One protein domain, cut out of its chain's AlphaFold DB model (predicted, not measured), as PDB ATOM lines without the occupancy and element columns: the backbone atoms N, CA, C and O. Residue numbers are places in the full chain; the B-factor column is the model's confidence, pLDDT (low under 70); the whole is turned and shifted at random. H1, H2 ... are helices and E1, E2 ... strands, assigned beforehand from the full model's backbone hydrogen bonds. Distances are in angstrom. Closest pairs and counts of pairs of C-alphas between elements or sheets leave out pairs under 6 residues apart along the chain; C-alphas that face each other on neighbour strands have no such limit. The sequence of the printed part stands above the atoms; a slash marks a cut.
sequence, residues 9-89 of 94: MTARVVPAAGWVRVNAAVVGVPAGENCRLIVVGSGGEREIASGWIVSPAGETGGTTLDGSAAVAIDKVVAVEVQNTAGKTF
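Overview. This is residues 9 to 89 of the 94 residues of an uncharacterized protein of Phytohabitans suffuscus (UniProt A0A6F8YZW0). Two small, twisted sheets of three strands are stacked face to face as a sandwich, with the short helix H1 at one end of its long axis. The sheets come together along one side, where the edge strands E4 and E5 meet, and are more open along the other, between E1 and E6. The printed part has 81 residues with six named strands and one named helix, in the order E1 E2 E3 E4 H1 E5 E6; the sheet orders are E1 E2 E5 and E4 E3 E6, both antiparallel throughout. The class is mostly strand. The whole is compact, with a radius of gyration of the C-alphas of 12.3 A, and elongated, spanning 36 by 22 by 14 A.

Along the chain. In the first sheet, E1 is residues 9 to 16, 21.8 A long, from C-alpha 9 at (-10.777, 37.190, 63.547). E2, residues 19 to 27, is the longest strand at 25.7 A, and E5 is residues 63 to 69, 18.8 A. In the second sheet, E3 is residues 34 to 41, 22.5 A, and E4 is residues 46 to 53, 19.7 A, with a bend of 64 degrees at residue 49. E6, residues 76 to 83, is 20.2 A long and ends at C-alpha 83 at (-4.003, 38.616, 76.419). H1, residues 56 to 61, measures 8.6 A and begins at C-alpha 56 at (0.310, 49.906, 65.850).

Arrangement. E2 is the inner strand of its sheet. E1 and E2 form a hairpin, with N 12 and O 23 within hydrogen-bond range at 2.8 A. E2 and E5 have N 65 and O 24 at 2.8 A. In the other sheet E3 is the inner strand. E3 and E4 form a hairpin, with N 35 and O 52 at 2.8 A, and E3 and E6 have N 38 and O 80 at 2.8 A. The strands of one sheet stand at 42 degrees to those of the other. The closest C-alphas of E4 and E5, those of Ala 49 and Gly 67, are 4.5 A apart; those of E1 and E6, Ala 11 and Val 79, are 7.5 A apart. E2 and E6 are near each other, with 7 pairs of C-alphas within 10 A. H1 only grazes the sheet E1 E2 E5, with its residues 57 to 61; the closest C-alphas of H1 and E2 are those of Glu 59 and Val 27, 5.8 A apart. H1 is not on the other sheet. In H1, 1 of 2 O i to N i+4 pairs is within hydrogen-bond range.

Size, cuts and confidence. The C-alphas farthest apart, those of Ala 17 and Pro 56, are 36.3 A apart. The printed part has no cut and no long link; the links E2 to E3 and E5 to E6 are short, and the others are tight. The mean pLDDT of the printed part is 96.7, and no printed residue is under 70.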
ATOM      1  N   MET A   9     -11.689  38.263  63.906       96.38
ATOM      2  CA  MET A   9     -10.777  37.190  63.547       96.38
ATOM      3  C   MET A   9     -11.366  36.335  62.433       96.38
ATOM      4  O   MET A   9     -12.545  35.984  62.470       96.38
ATOM      5  N   THR A  10     -10.525  35.963  61.474       96.81
ATOM      6  CA  THR A  10     -10.740  34.792  60.623       96.81
ATOM      7  C   THR A  10      -9.707  33.741  60.997       96.81
ATOM      8  O   THR A  10      -8.567  34.073  61.317       96.81
ATOM      9  N   ALA A  11     -10.103  32.472  60.994       96.88
ATOM     10  CA  ALA A  11      -9.199  31.375  61.302       96.88
ATOM     11  C   ALA A  11      -9.445  30.203  60.354       96.88
ATOM     12  O   ALA A  11     -10.584  29.859  60.043       96.88
ATOM     13  N   ARG A  12      -8.356  29.580  59.913       97.81
ATOM     14  CA  ARG A  12      -8.342  28.292  59.229       97.81
ATOM     15  C   ARG A  12      -7.619  27.297  60.124       97.81
ATOM     16  O   ARG A  12      -6.441  27.480  60.422       97.81
ATOM     17  N   VAL A  13      -8.320  26.236  60.505       97.62
ATOM     18  CA  VAL A  13      -7.757  25.115  61.262       97.62
ATOM     19  C   VAL A  13      -7.606  23.931  60.318       97.62
ATOM     20  O   VAL A  13      -8.555  23.556  59.631       97.62
ATOM     21  N   VAL A  14      -6.400  23.379  60.236       97.50
ATOM     22  CA  VAL A  14      -6.067  22.275  59.329       97.50
ATOM     23  C   VAL A  14      -5.553  21.098  60.153       97.50
ATOM     24  O   VAL A  14      -4.667  21.292  60.989       97.50
ATOM     25  N   PRO A  15      -6.074  19.878  59.937       96.69
ATOM     26  CA  PRO A  15      -5.579  18.693  60.624       96.69
ATOM     27  C   PRO A  15      -4.122  18.392  60.263       96.69
ATOM     28  O   PRO A  15      -3.714  18.511  59.109       96.69
ATOM     29  N   ALA A  16      -3.356  17.926  61.247       95.31
ATOM     30  CA  ALA A  16      -2.018  17.386  61.065       95.31
ATOM     31  C   ALA A  16      -1.774  16.265  62.087       95.31
ATOM     32  O   ALA A  16      -1.716  16.542  63.268       95.31
ATOM     33  N   ALA A  17      -1.660  15.004  61.654       93.12
ATOM     34  CA  ALA A  17      -1.268  13.829  62.461       93.12
ATOM     35  C   ALA A  17      -1.530  13.898  63.996       93.12
ATOM     36  O   ALA A  17      -0.595  13.829  64.788       93.12
ATOM     37  N   GLY A  18      -2.799  14.019  64.414       91.69
ATOM     38  CA  GLY A  18      -3.199  14.039  65.835       91.69
ATOM     39  C   GLY A  18      -3.191  15.415  66.519       91.69
ATOM     40  O   GLY A  18      -3.514  15.513  67.696       91.69
ATOM     41  N   TRP A  19      -2.862  16.471  65.786       96.88
ATOM     42  CA  TRP A  19      -2.835  17.867  66.213       96.88
ATOM     43  C   TRP A  19      -3.372  18.772  65.085       96.88
ATOM     44  O   TRP A  19      -3.820  18.289  64.036       96.88
ATOM     45  N   VAL A  20      -3.366  20.093  65.279       98.44
ATOM     46  CA  VAL A  20      -3.843  21.053  64.269       98.44
ATOM     47  C   VAL A  20      -2.844  22.165  63.986       98.44
ATOM     48  O   VAL A  20      -2.181  22.680  64.887       98.44
ATOM     49  N   ARG A  21      -2.781  22.581  62.719       98.38
ATOM     50  CA  ARG A  21      -2.218  23.869  62.293       98.38
ATOM     51  C   ARG A  21      -3.313  24.922  62.300       98.38
ATOM     52  O   ARG A  21      -4.432  24.647  61.870       98.38
ATOM     53  N   VAL A  22      -2.971  26.131  62.725       98.12
ATOM     54  CA  VAL A  22      -3.883  27.275  62.702       98.12
ATOM     55  C   VAL A  22      -3.228  28.415  61.944       98.12
ATOM     56  O   VAL A  22      -2.099  28.785  62.249       98.12
ATOM     57  N   ASN A  23      -3.953  28.970  60.981       98.19
ATOM     58  CA  ASN A  23      -3.645  30.256  60.373       98.19
ATOM     59  C   ASN A  23      -4.788  31.212  60.725       98.19
ATOM     60  O   ASN A  23      -5.947  30.907  60.439       98.19
ATOM     61  N   ALA A  24      -4.480  32.324  61.384       97.88
ATOM     62  CA  ALA A  24      -5.475  33.290  61.830       97.88
ATOM     63  C   ALA A  24      -5.092  34.706  61.404       97.88
ATOM     64  O   ALA A  24      -3.929  35.084  61.489       97.88
ATOM     65  N   ALA A  25      -6.075  35.502  60.993       97.62
ATOM     66  CA  ALA A  25      -5.918  36.936  60.798       97.62
ATOM     67  C   ALA A  25      -6.769  37.665  61.837       97.62
ATOM     68  O   ALA A  25      -7.981  37.454  61.901       97.62
ATOM     69  N   VAL A  26      -6.135  38.502  62.658       97.38
ATOM     70  CA  VAL A  26      -6.762  39.198  63.792       97.38
ATOM     71  C   VAL A  26      -6.609  40.703  63.609       97.38
ATOM     72  O   VAL A  26      -5.511  41.160  63.321       97.38
ATOM     73  N   VAL A  27      -7.676  41.480  63.804       96.38
ATOM     74  CA  VAL A  27      -7.666  42.948  63.666       96.38
ATOM     75  C   VAL A  27      -8.460  43.624  64.783       96.38
ATOM     76  O   VAL A  27      -9.457  43.076  65.257       96.38
ATOM     77  N   GLY A  28      -8.030  44.822  65.190       95.19
ATOM     78  CA  GLY A  28      -8.714  45.657  66.180       95.19
ATOM     79  C   GLY A  28      -8.279  45.440  67.629       95.19
ATOM     80  O   GLY A  28      -8.861  46.042  68.528       95.19
ATOM     81  N   VAL A  29      -7.289  44.577  67.889       96.19
ATOM     82  CA  VAL A  29      -6.706  44.462  69.237       96.19
ATOM     83  C   VAL A  29      -5.818  45.690  69.486       96.19
ATOM     84  O   VAL A  29      -5.038  46.019  68.595       96.19
ATOM     85  N   PRO A  30      -5.897  46.360  70.652       96.12
ATOM     86  CA  PRO A  30      -5.057  47.521  70.941       96.12
ATOM     87  C   PRO A  30      -3.557  47.219  70.838       96.12
ATOM     88  O   PRO A  30      -3.095  46.164  71.284       96.12
ATOM     89  N   ALA A  31      -2.786  48.155  70.289       97.31
ATOM     90  CA  ALA A  31      -1.337  48.051  70.227       97.31
ATOM     91  C   ALA A  31      -0.712  47.927  71.629       97.31
ATOM     92  O   ALA A  31      -1.165  48.531  72.600       97.31
ATOM     93  N   GLY A  32       0.359  47.139  71.729       97.25
ATOM     94  CA  GLY A  32       1.051  46.841  72.984       97.25
ATOM     95  C   GLY A  32       0.451  45.680  73.782       97.25
ATOM     96  O   GLY A  32       1.114  45.179  74.689       97.25
ATOM     97  N   GLU A  33      -0.745  45.195  73.435       97.94
ATOM     98  CA  GLU A  33      -1.314  44.001  74.065       97.94
ATOM     99  C   GLU A  33      -0.450  42.769  73.773       97.94
ATOM    100  O   GLU A  33      -0.161  42.445  72.617       97.94
ATOM    101  N   ASN A  34      -0.057  42.054  74.830       98.25
ATOM    102  CA  ASN A  34       0.637  40.774  74.725       98.25
ATOM    103  C   ASN A  34      -0.409  39.659  74.620       98.25
ATOM    104  O   ASN A  34      -1.024  39.282  75.619       98.25
ATOM    105  N   CYS A  35      -0.638  39.184  73.400       98.19
ATOM    106  CA  CYS A  35      -1.712  38.272  73.038       98.19
ATOM    107  C   CYS A  35      -1.236  36.847  72.765       98.19
ATOM    108  O   CYS A  35      -0.082  36.581  72.427       98.19
ATOM    109  N   ARG A  36      -2.182  35.921  72.898       98.50
ATOM    110  CA  ARG A  36      -2.062  34.497  72.610       98.50
ATOM    111  C   ARG A  36      -3.214  34.072  71.717       98.50
ATOM    112  O   ARG A  36      -4.359  34.456  71.957       98.50
ATOM    113  N   LEU A  37      -2.895  33.253  70.725       98.44
ATOM    114  CA  LEU A  37      -3.862  32.494  69.946       98.44
ATOM    115  C   LEU A  37      -4.036  31.152  70.649       98.44
ATOM    116  O   LEU A  37      -3.055  30.436  70.846       98.44
ATOM    117  N   ILE A  38      -5.254  30.833  71.061       98.56
ATOM    118  CA  ILE A  38      -5.560  29.655  71.870       98.56
ATOM    119  C   ILE A  38      -6.519  28.766  71.089       98.56
ATOM    120  O   ILE A  38      -7.532  29.238  70.582       98.56
ATOM    121  N   VAL A  39      -6.214  27.477  71.010       98.50
ATOM    122  CA  VAL A  39      -7.132  26.452  70.510       98.50
ATOM    123  C   VAL A  39      -7.817  25.821  71.710       98.50
ATOM    124  O   VAL A  39      -7.150  25.375  72.644       98.50
ATOM    125  N   VAL A  40      -9.145  25.809  71.692       98.25
ATOM    126  CA  VAL A  40      -9.964  25.220  72.750       98.25
ATOM    127  C   VAL A  40     -10.497  23.888  72.257       98.25
ATOM    128  O   VAL A  40     -11.135  23.820  71.201       98.25
ATOM    129  N   GLY A  41     -10.231  22.837  73.021       97.62
ATOM    130  CA  GLY A  41     -10.759  21.510  72.769       97.62
ATOM    131  C   GLY A  41     -12.019  21.203  73.581       97.62
ATOM    132  O   GLY A  41     -12.314  21.828  74.600       97.62
ATOM    133  N   SER A  42     -12.792  20.234  73.103       97.00
ATOM    134  CA  SER A  42     -14.072  19.811  73.686       97.00
ATOM    135  C   SER A  42     -13.952  19.220  75.097       97.00
ATOM    136  O   SER A  42     -14.939  19.227  75.831       97.00
ATOM    137  N   GLY A  43     -12.769  18.736  75.496       90.88
ATOM    138  CA  GLY A  43     -12.485  18.243  76.847       90.88
ATOM    139  C   GLY A  43     -12.120  19.346  77.846       90.88
ATOM    140  O   GLY A  43     -11.865  19.049  79.014       90.88
ATOM    141  N   GLY A  44     -12.115  20.611  77.412       88.88
ATOM    142  CA  GLY A  44     -11.707  21.764  78.213       88.88
ATOM    143  C   GLY A  44     -10.220  22.102  78.102       88.88
ATOM    144  O   GLY A  44      -9.777  23.068  78.726       88.88
ATOM    145  N   GLU A  45      -9.448  21.355  77.305       93.50
ATOM    146  CA  GLU A  45      -8.062  21.686  77.000       93.50
ATOM    147  C   GLU A  45      -7.955  23.045  76.288       93.50
ATOM    148  O   GLU A  45      -8.762  23.393  75.421       93.50
ATOM    149  N   ARG A  46      -6.957  23.840  76.683       97.31
ATOM    150  CA  ARG A  46      -6.662  25.161  76.115       97.31
ATOM    151  C   ARG A  46      -5.185  25.207  75.757       97.31
ATOM    152  O   ARG A  46      -4.342  25.379  76.632       97.31
ATOM    153  N   GLU A  47      -4.888  25.067  74.474       98.19
ATOM    154  CA  GLU A  47      -3.524  24.995  73.952       98.19
ATOM    155  C   GLU A  47      -3.128  26.321  73.299       98.19
ATOM    156  O   GLU A  47      -3.857  26.856  72.461       98.19
ATOM    157  N   ILE A  48      -1.969  26.870  73.670       98.44
ATOM    158  CA  ILE A  48      -1.456  28.108  73.067       98.44
ATOM    159  C   ILE A  48      -0.817  27.758  71.724       98.44
ATOM    160  O   ILE A  48       0.243  27.143  71.676       98.44
ATOM    161  N   ALA A  49      -1.441  28.195  70.633       98.19
ATOM    162  CA  ALA A  49      -0.961  27.948  69.280       98.19
ATOM    163  C   ALA A  49       0.112  28.943  68.822       98.19
ATOM    164  O   ALA A  49       0.969  28.585  68.016       98.19
ATOM    165  N   SER A  50       0.037  30.193  69.287       97.88
ATOM    166  CA  SER A  50       0.994  31.263  68.974       97.88
ATOM    167  C   SER A  50       0.870  32.410  69.984       97.88
ATOM    168  O   SER A  50      -0.141  32.520  70.682       97.88
ATOM    169  N   GLY A  51       1.879  33.276  70.062       97.75
ATOM    170  CA  GLY A  51       1.876  34.470  70.909       97.75
ATOM    171  C   GLY A  51       2.549  35.650  70.219       97.75
ATOM    172  O   GLY A  51       3.516  35.465  69.481       97.75
ATOM    173  N   TRP A  52       2.035  36.860  70.440       98.12
ATOM    174  CA  TRP A  52       2.561  38.072  69.813       98.12
ATOM    175  C   TRP A  52       2.266  39.322  70.644       98.12
ATOM    176  O   TRP A  52       1.348  39.345  71.459       98.12
ATOM    177  N   ILE A  53       3.033  40.385  70.404       98.19
ATOM    178  CA  ILE A  53       2.698  41.734  70.871       98.19
ATOM    179  C   ILE A  53       2.085  42.480  69.692       98.19
ATOM    180  O   ILE A  53       2.662  42.501  68.603       98.19
ATOM    181  N   VAL A  54       0.916  43.081  69.893       97.62
ATOM    182  CA  VAL A  54       0.229  43.813  68.826       97.62
ATOM    183  C   VAL A  54       1.002  45.087  68.488       97.62
ATOM    184  O   VAL A  54       1.289  45.903  69.363       97.62
ATOM    185  N   SER A  55       1.339  45.276  67.214       97.00
ATOM    186  CA  SER A  55       1.957  46.515  66.733       97.00
ATOM    187  C   SER A  55       0.891  47.574  66.405       97.00
ATOM    188  O   SER A  55      -0.259  47.213  66.151       97.00
ATOM    189  N   PRO A  56       1.243  48.869  66.311       96.06
ATOM    190  CA  PRO A  56       0.310  49.906  65.850       96.06
ATOM    191  C   PRO A  56      -0.306  49.616  64.470       96.06
ATOM    192  O   PRO A  56      -1.483  49.876  64.230       96.06
ATOM    193  N   ALA A  57       0.476  49.022  63.562       94.31
ATOM    194  CA  ALA A  57      -0.027  48.563  62.269       94.31
ATOM    195  C   ALA A  57      -0.976  47.361  62.419       94.31
ATOM    196  O   ALA A  57      -1.970  47.275  61.707       94.31
ATOM    197  N   GLY A  58      -0.697  46.459  63.364       91.44
ATOM    198  CA  GLY A  58      -1.529  45.295  63.656       91.44
ATOM    199  C   GLY A  58      -2.893  45.640  64.259       91.44
ATOM    200  O   GLY A  58      -3.863  44.932  63.997       91.44
ATOM    201  N   GLU A  59      -2.998  46.739  65.007       94.25
ATOM    202  CA  GLU A  59      -4.274  47.227  65.542       94.25
ATOM    203  C   GLU A  59      -5.261  47.587  64.418       94.25
ATOM    204  O   GLU A  59      -6.423  47.184  64.459       94.25
ATOM    205  N   THR A  60      -4.790  48.284  63.377       93.31
ATOM    206  CA  THR A  60      -5.638  48.813  62.292       93.31
ATOM    207  C   THR A  60      -5.685  47.918  61.053       93.31
ATOM    208  O   THR A  60      -6.757  47.690  60.496       93.31
ATOM    209  N   GLY A  61      -4.534  47.402  60.617       91.56
ATOM    210  CA  GLY A  61      -4.378  46.557  59.429       91.56
ATOM    211  C   GLY A  61      -4.440  45.057  59.714       91.56
ATOM    212  O   GLY A  61      -4.560  44.261  58.784       91.56
ATOM    213  N   GLY A  62      -4.399  44.669  60.988       94.44
ATOM    214  CA  GLY A  62      -4.428  43.282  61.420       94.44
ATOM    215  C   GLY A  62      -3.055  42.612  61.467       94.44
ATOM    216  O   GLY A  62      -2.046  43.123  60.986       94.44
ATOM    217  N   THR A  63      -3.013  41.445  62.099       97.31
ATOM    218  CA  THR A  63      -1.839  40.574  62.204       97.31
ATOM    219  C   THR A  63      -2.224  39.178  61.741       97.31
ATOM    220  O   THR A  63      -3.215  38.621  62.221       97.31
ATOM    221  N   THR A  64      -1.439  38.612  60.825       97.75
ATOM    222  CA  THR A  64      -1.543  37.196  60.455       97.75
ATOM    223  C   THR A  64      -0.640  36.375  61.359       97.75
ATOM    224  O   THR A  64       0.516  36.730  61.587       97.75
ATOM    225  N   LEU A  65      -1.181  35.284  61.878       97.81
ATOM    226  CA  LEU A  65      -0.537  34.402  62.832       97.81
ATOM    227  C   LEU A  65      -0.592  32.978  62.308       97.81
ATOM    228  O   LEU A  65      -1.663  32.477  61.962       97.81
ATOM    229  N   ASP A  66       0.555  32.322  62.344       97.94
ATOM    230  CA  ASP A  66       0.675  30.889  62.134       97.94
ATOM    231  C   ASP A  66       0.995  30.217  63.468       97.94
ATOM    232  O   ASP A  66       1.794  30.715  64.269       97.94
ATOM    233  N   GLY A  67       0.341  29.088  63.724       97.56
ATOM    234  CA  GLY A  67       0.454  28.372  64.985       97.56
ATOM    235  C   GLY A  67       0.124  26.890  64.877       97.56
ATOM    236  O   GLY A  67      -0.252  26.371  63.818       97.56
ATOM    237  N   SER A  68       0.276  26.191  65.995       98.25
ATOM    238  CA  SER A  68      -0.057  24.772  66.113       98.25
ATOM    239  C   SER A  68      -0.485  24.422  67.526       98.25
ATOM    240  O   SER A  68       0.134  24.897  68.469       98.25
ATOM    241  N   ALA A  69      -1.479  23.553  67.669       98.06
ATOM    242  CA  ALA A  69      -1.956  23.085  68.965       98.06
ATOM    243  C   ALA A  69      -2.081  21.563  68.981       98.06
ATOM    244  O   ALA A  69      -2.549  20.977  68.003       98.06
ATOM    245  N   ALA A  70      -1.716  20.943  70.103       97.12
ATOM    246  CA  ALA A  70      -1.806  19.502  70.339       97.12
ATOM    247  C   ALA A  70      -3.250  19.045  70.639       97.12
ATOM    248  O   ALA A  70      -3.511  18.361  71.622       97.12
ATOM    249  N   VAL A  71      -4.195  19.443  69.784       97.44
ATOM    250  CA  VAL A  71      -5.619  19.088  69.859       97.44
ATOM    251  C   VAL A  71      -6.005  18.425  68.544       97.44
ATOM    252  O   VAL A  71      -5.701  18.958  67.476       97.44
ATOM    253  N   ALA A  72      -6.662  17.267  68.595       96.56
ATOM    254  CA  ALA A  72      -7.162  16.607  67.394       96.56
ATOM    255  C   ALA A  72      -8.269  17.449  66.733       96.56
ATOM    256  O   ALA A  72      -9.070  18.078  67.422       96.56
ATOM    257  N   ILE A  73      -8.332  17.463  65.396       96.75
ATOM    258  CA  ILE A  73      -9.253  18.341  64.649       96.75
ATOM    259  C   ILE A  73     -10.725  18.138  65.030       96.75
ATOM    260  O   ILE A  73     -11.470  19.106  65.110       96.75
ATOM    261  N   ASP A  74     -11.132  16.901  65.319       96.94
ATOM    262  CA  ASP A  74     -12.496  16.533  65.717       96.94
ATOM    263  C   ASP A  74     -12.825  16.928  67.163       96.94
ATOM    264  O   ASP A  74     -13.967  16.791  67.604       96.94
ATOM    265  N   LYS A  75     -11.825  17.398  67.912       97.81
ATOM    266  CA  LYS A  75     -11.966  17.889  69.281       97.81
ATOM    267  C   LYS A  75     -11.893  19.400  69.375       97.81
ATOM    268  O   LYS A  75     -12.251  19.911  70.428       97.81
ATOM    269  N   VAL A  76     -11.474  20.121  68.333       97.88
ATOM    270  CA  VAL A  76     -11.423  21.588  68.378       97.88
ATOM    271  C   VAL A  76     -12.838  22.161  68.355       97.88
ATOM    272  O   VAL A  76     -13.603  21.884  67.439       97.88
ATOM    273  N   VAL A  77     -13.165  22.999  69.341       98.06
ATOM    274  CA  VAL A  77     -14.480  23.655  69.458       98.06
ATOM    275  C   VAL A  77     -14.412  25.169  69.315       98.06
ATOM    276  O   VAL A  77     -15.424  25.806  69.023       98.06
ATOM    277  N   ALA A  78     -13.241  25.771  69.532       97.81
ATOM    278  CA  ALA A  78     -13.048  27.194  69.306       97.81
ATOM    279  C   ALA A  78     -11.581  27.563  69.067       97.81
ATOM    280  O   ALA A  78     -10.655  26.854  69.469       97.81
ATOM    281  N   VAL A  79     -11.389  28.731  68.461       98.00
ATOM    282  CA  VAL A  79     -10.124  29.469  68.450       98.00
ATOM    283  C   VAL A  79     -10.357  30.804  69.147       98.00
ATOM    284  O   VAL A  79     -11.336  31.490  68.858       98.00
ATOM    285  N   GLU A  80      -9.472  31.184  70.062       97.81
ATOM    286  CA  GLU A  80      -9.592  32.400  70.867       97.81
ATOM    287  C   GLU A  80      -8.354  33.283  70.755       97.81
ATOM    288  O   GLU A  80      -7.230  32.801  70.613       97.81
ATOM    289  N   VAL A  81      -8.565  34.588  70.903       97.88
ATOM    290  CA  VAL A  81      -7.498  35.553  71.174       97.88
ATOM    291  C   VAL A  81      -7.663  36.071  72.590       97.88
ATOM    292  O   VAL A  81      -8.696  36.653  72.929       97.88
ATOM    293  N   GLN A  82      -6.628  35.896  73.405       97.62
ATOM    294  CA  GLN A  82      -6.597  36.333  74.797       97.62
ATOM    295  C   GLN A  82      -5.275  37.041  75.090       97.62
ATOM    296  O   GLN A  82      -4.234  36.584  74.620       97.62
ATOM    297  N   ASN A  83      -5.272  38.112  75.888       96.88
ATOM    298  CA  ASN A  83      -4.003  38.616  76.419       96.88
ATOM    299  C   ASN A  83      -3.481  37.780  77.593       96.88
ATOM    300  O   ASN A  83      -4.187  36.975  78.201       96.88
ATOM    301  N   THR A  84      -2.221  37.999  77.951       95.75
ATOM    302  CA  THR A  84      -1.579  37.349  79.101       95.75
ATOM    303  C   THR A  84      -2.215  37.706  80.449       95.75
ATOM    304  O   THR A  84      -2.002  36.975  81.413       95.75
ATOM    305  N   ALA A  85      -3.026  38.769  80.515       95.31
ATOM    306  CA  ALA A  85      -3.815  39.151  81.688       95.31
ATOM    307  C   ALA A  85      -5.176  38.425  81.782       95.31
ATOM    308  O   ALA A  85      -5.924  38.648  82.731       95.31
ATOM    309  N   GLY A  86      -5.510  37.558  80.818       93.38
ATOM    310  CA  GLY A  86      -6.727  36.743  80.829       93.38
ATOM    311  C   GLY A  86      -7.944  37.373  80.146       93.38
ATOM    312  O   GLY A  86      -9.004  36.748  80.099       93.38
ATOM    313  N   LYS A  87      -7.824  38.575  79.567       95.19
ATOM    314  CA  LYS A  87      -8.904  39.204  78.796       95.19
ATOM    315  C   LYS A  87      -9.033  38.534  77.434       95.19
ATOM    316  O   LYS A  87      -8.112  38.599  76.619       95.19
ATOM    317  N   THR A  88     -10.192  37.941  77.172       96.31
ATOM    318  CA  THR A  88     -10.547  37.419  75.848       96.31
ATOM    319  C   THR A  88     -11.050  38.556  74.966       96.31
ATOM    320  O   THR A  88     -11.958  39.295  75.344       96.31
ATOM    321  N   PHE A  89     -10.450  38.705  73.788       96.00
ATOM    322  CA  PHE A  89     -10.846  39.705  72.800       96.00
ATOM    323  C   PHE A  89     -11.870  39.155  71.815       96.00
ATOM    324  O   PHE A  89     -12.852  39.827  71.520       96.00
TER     325      PHE A  89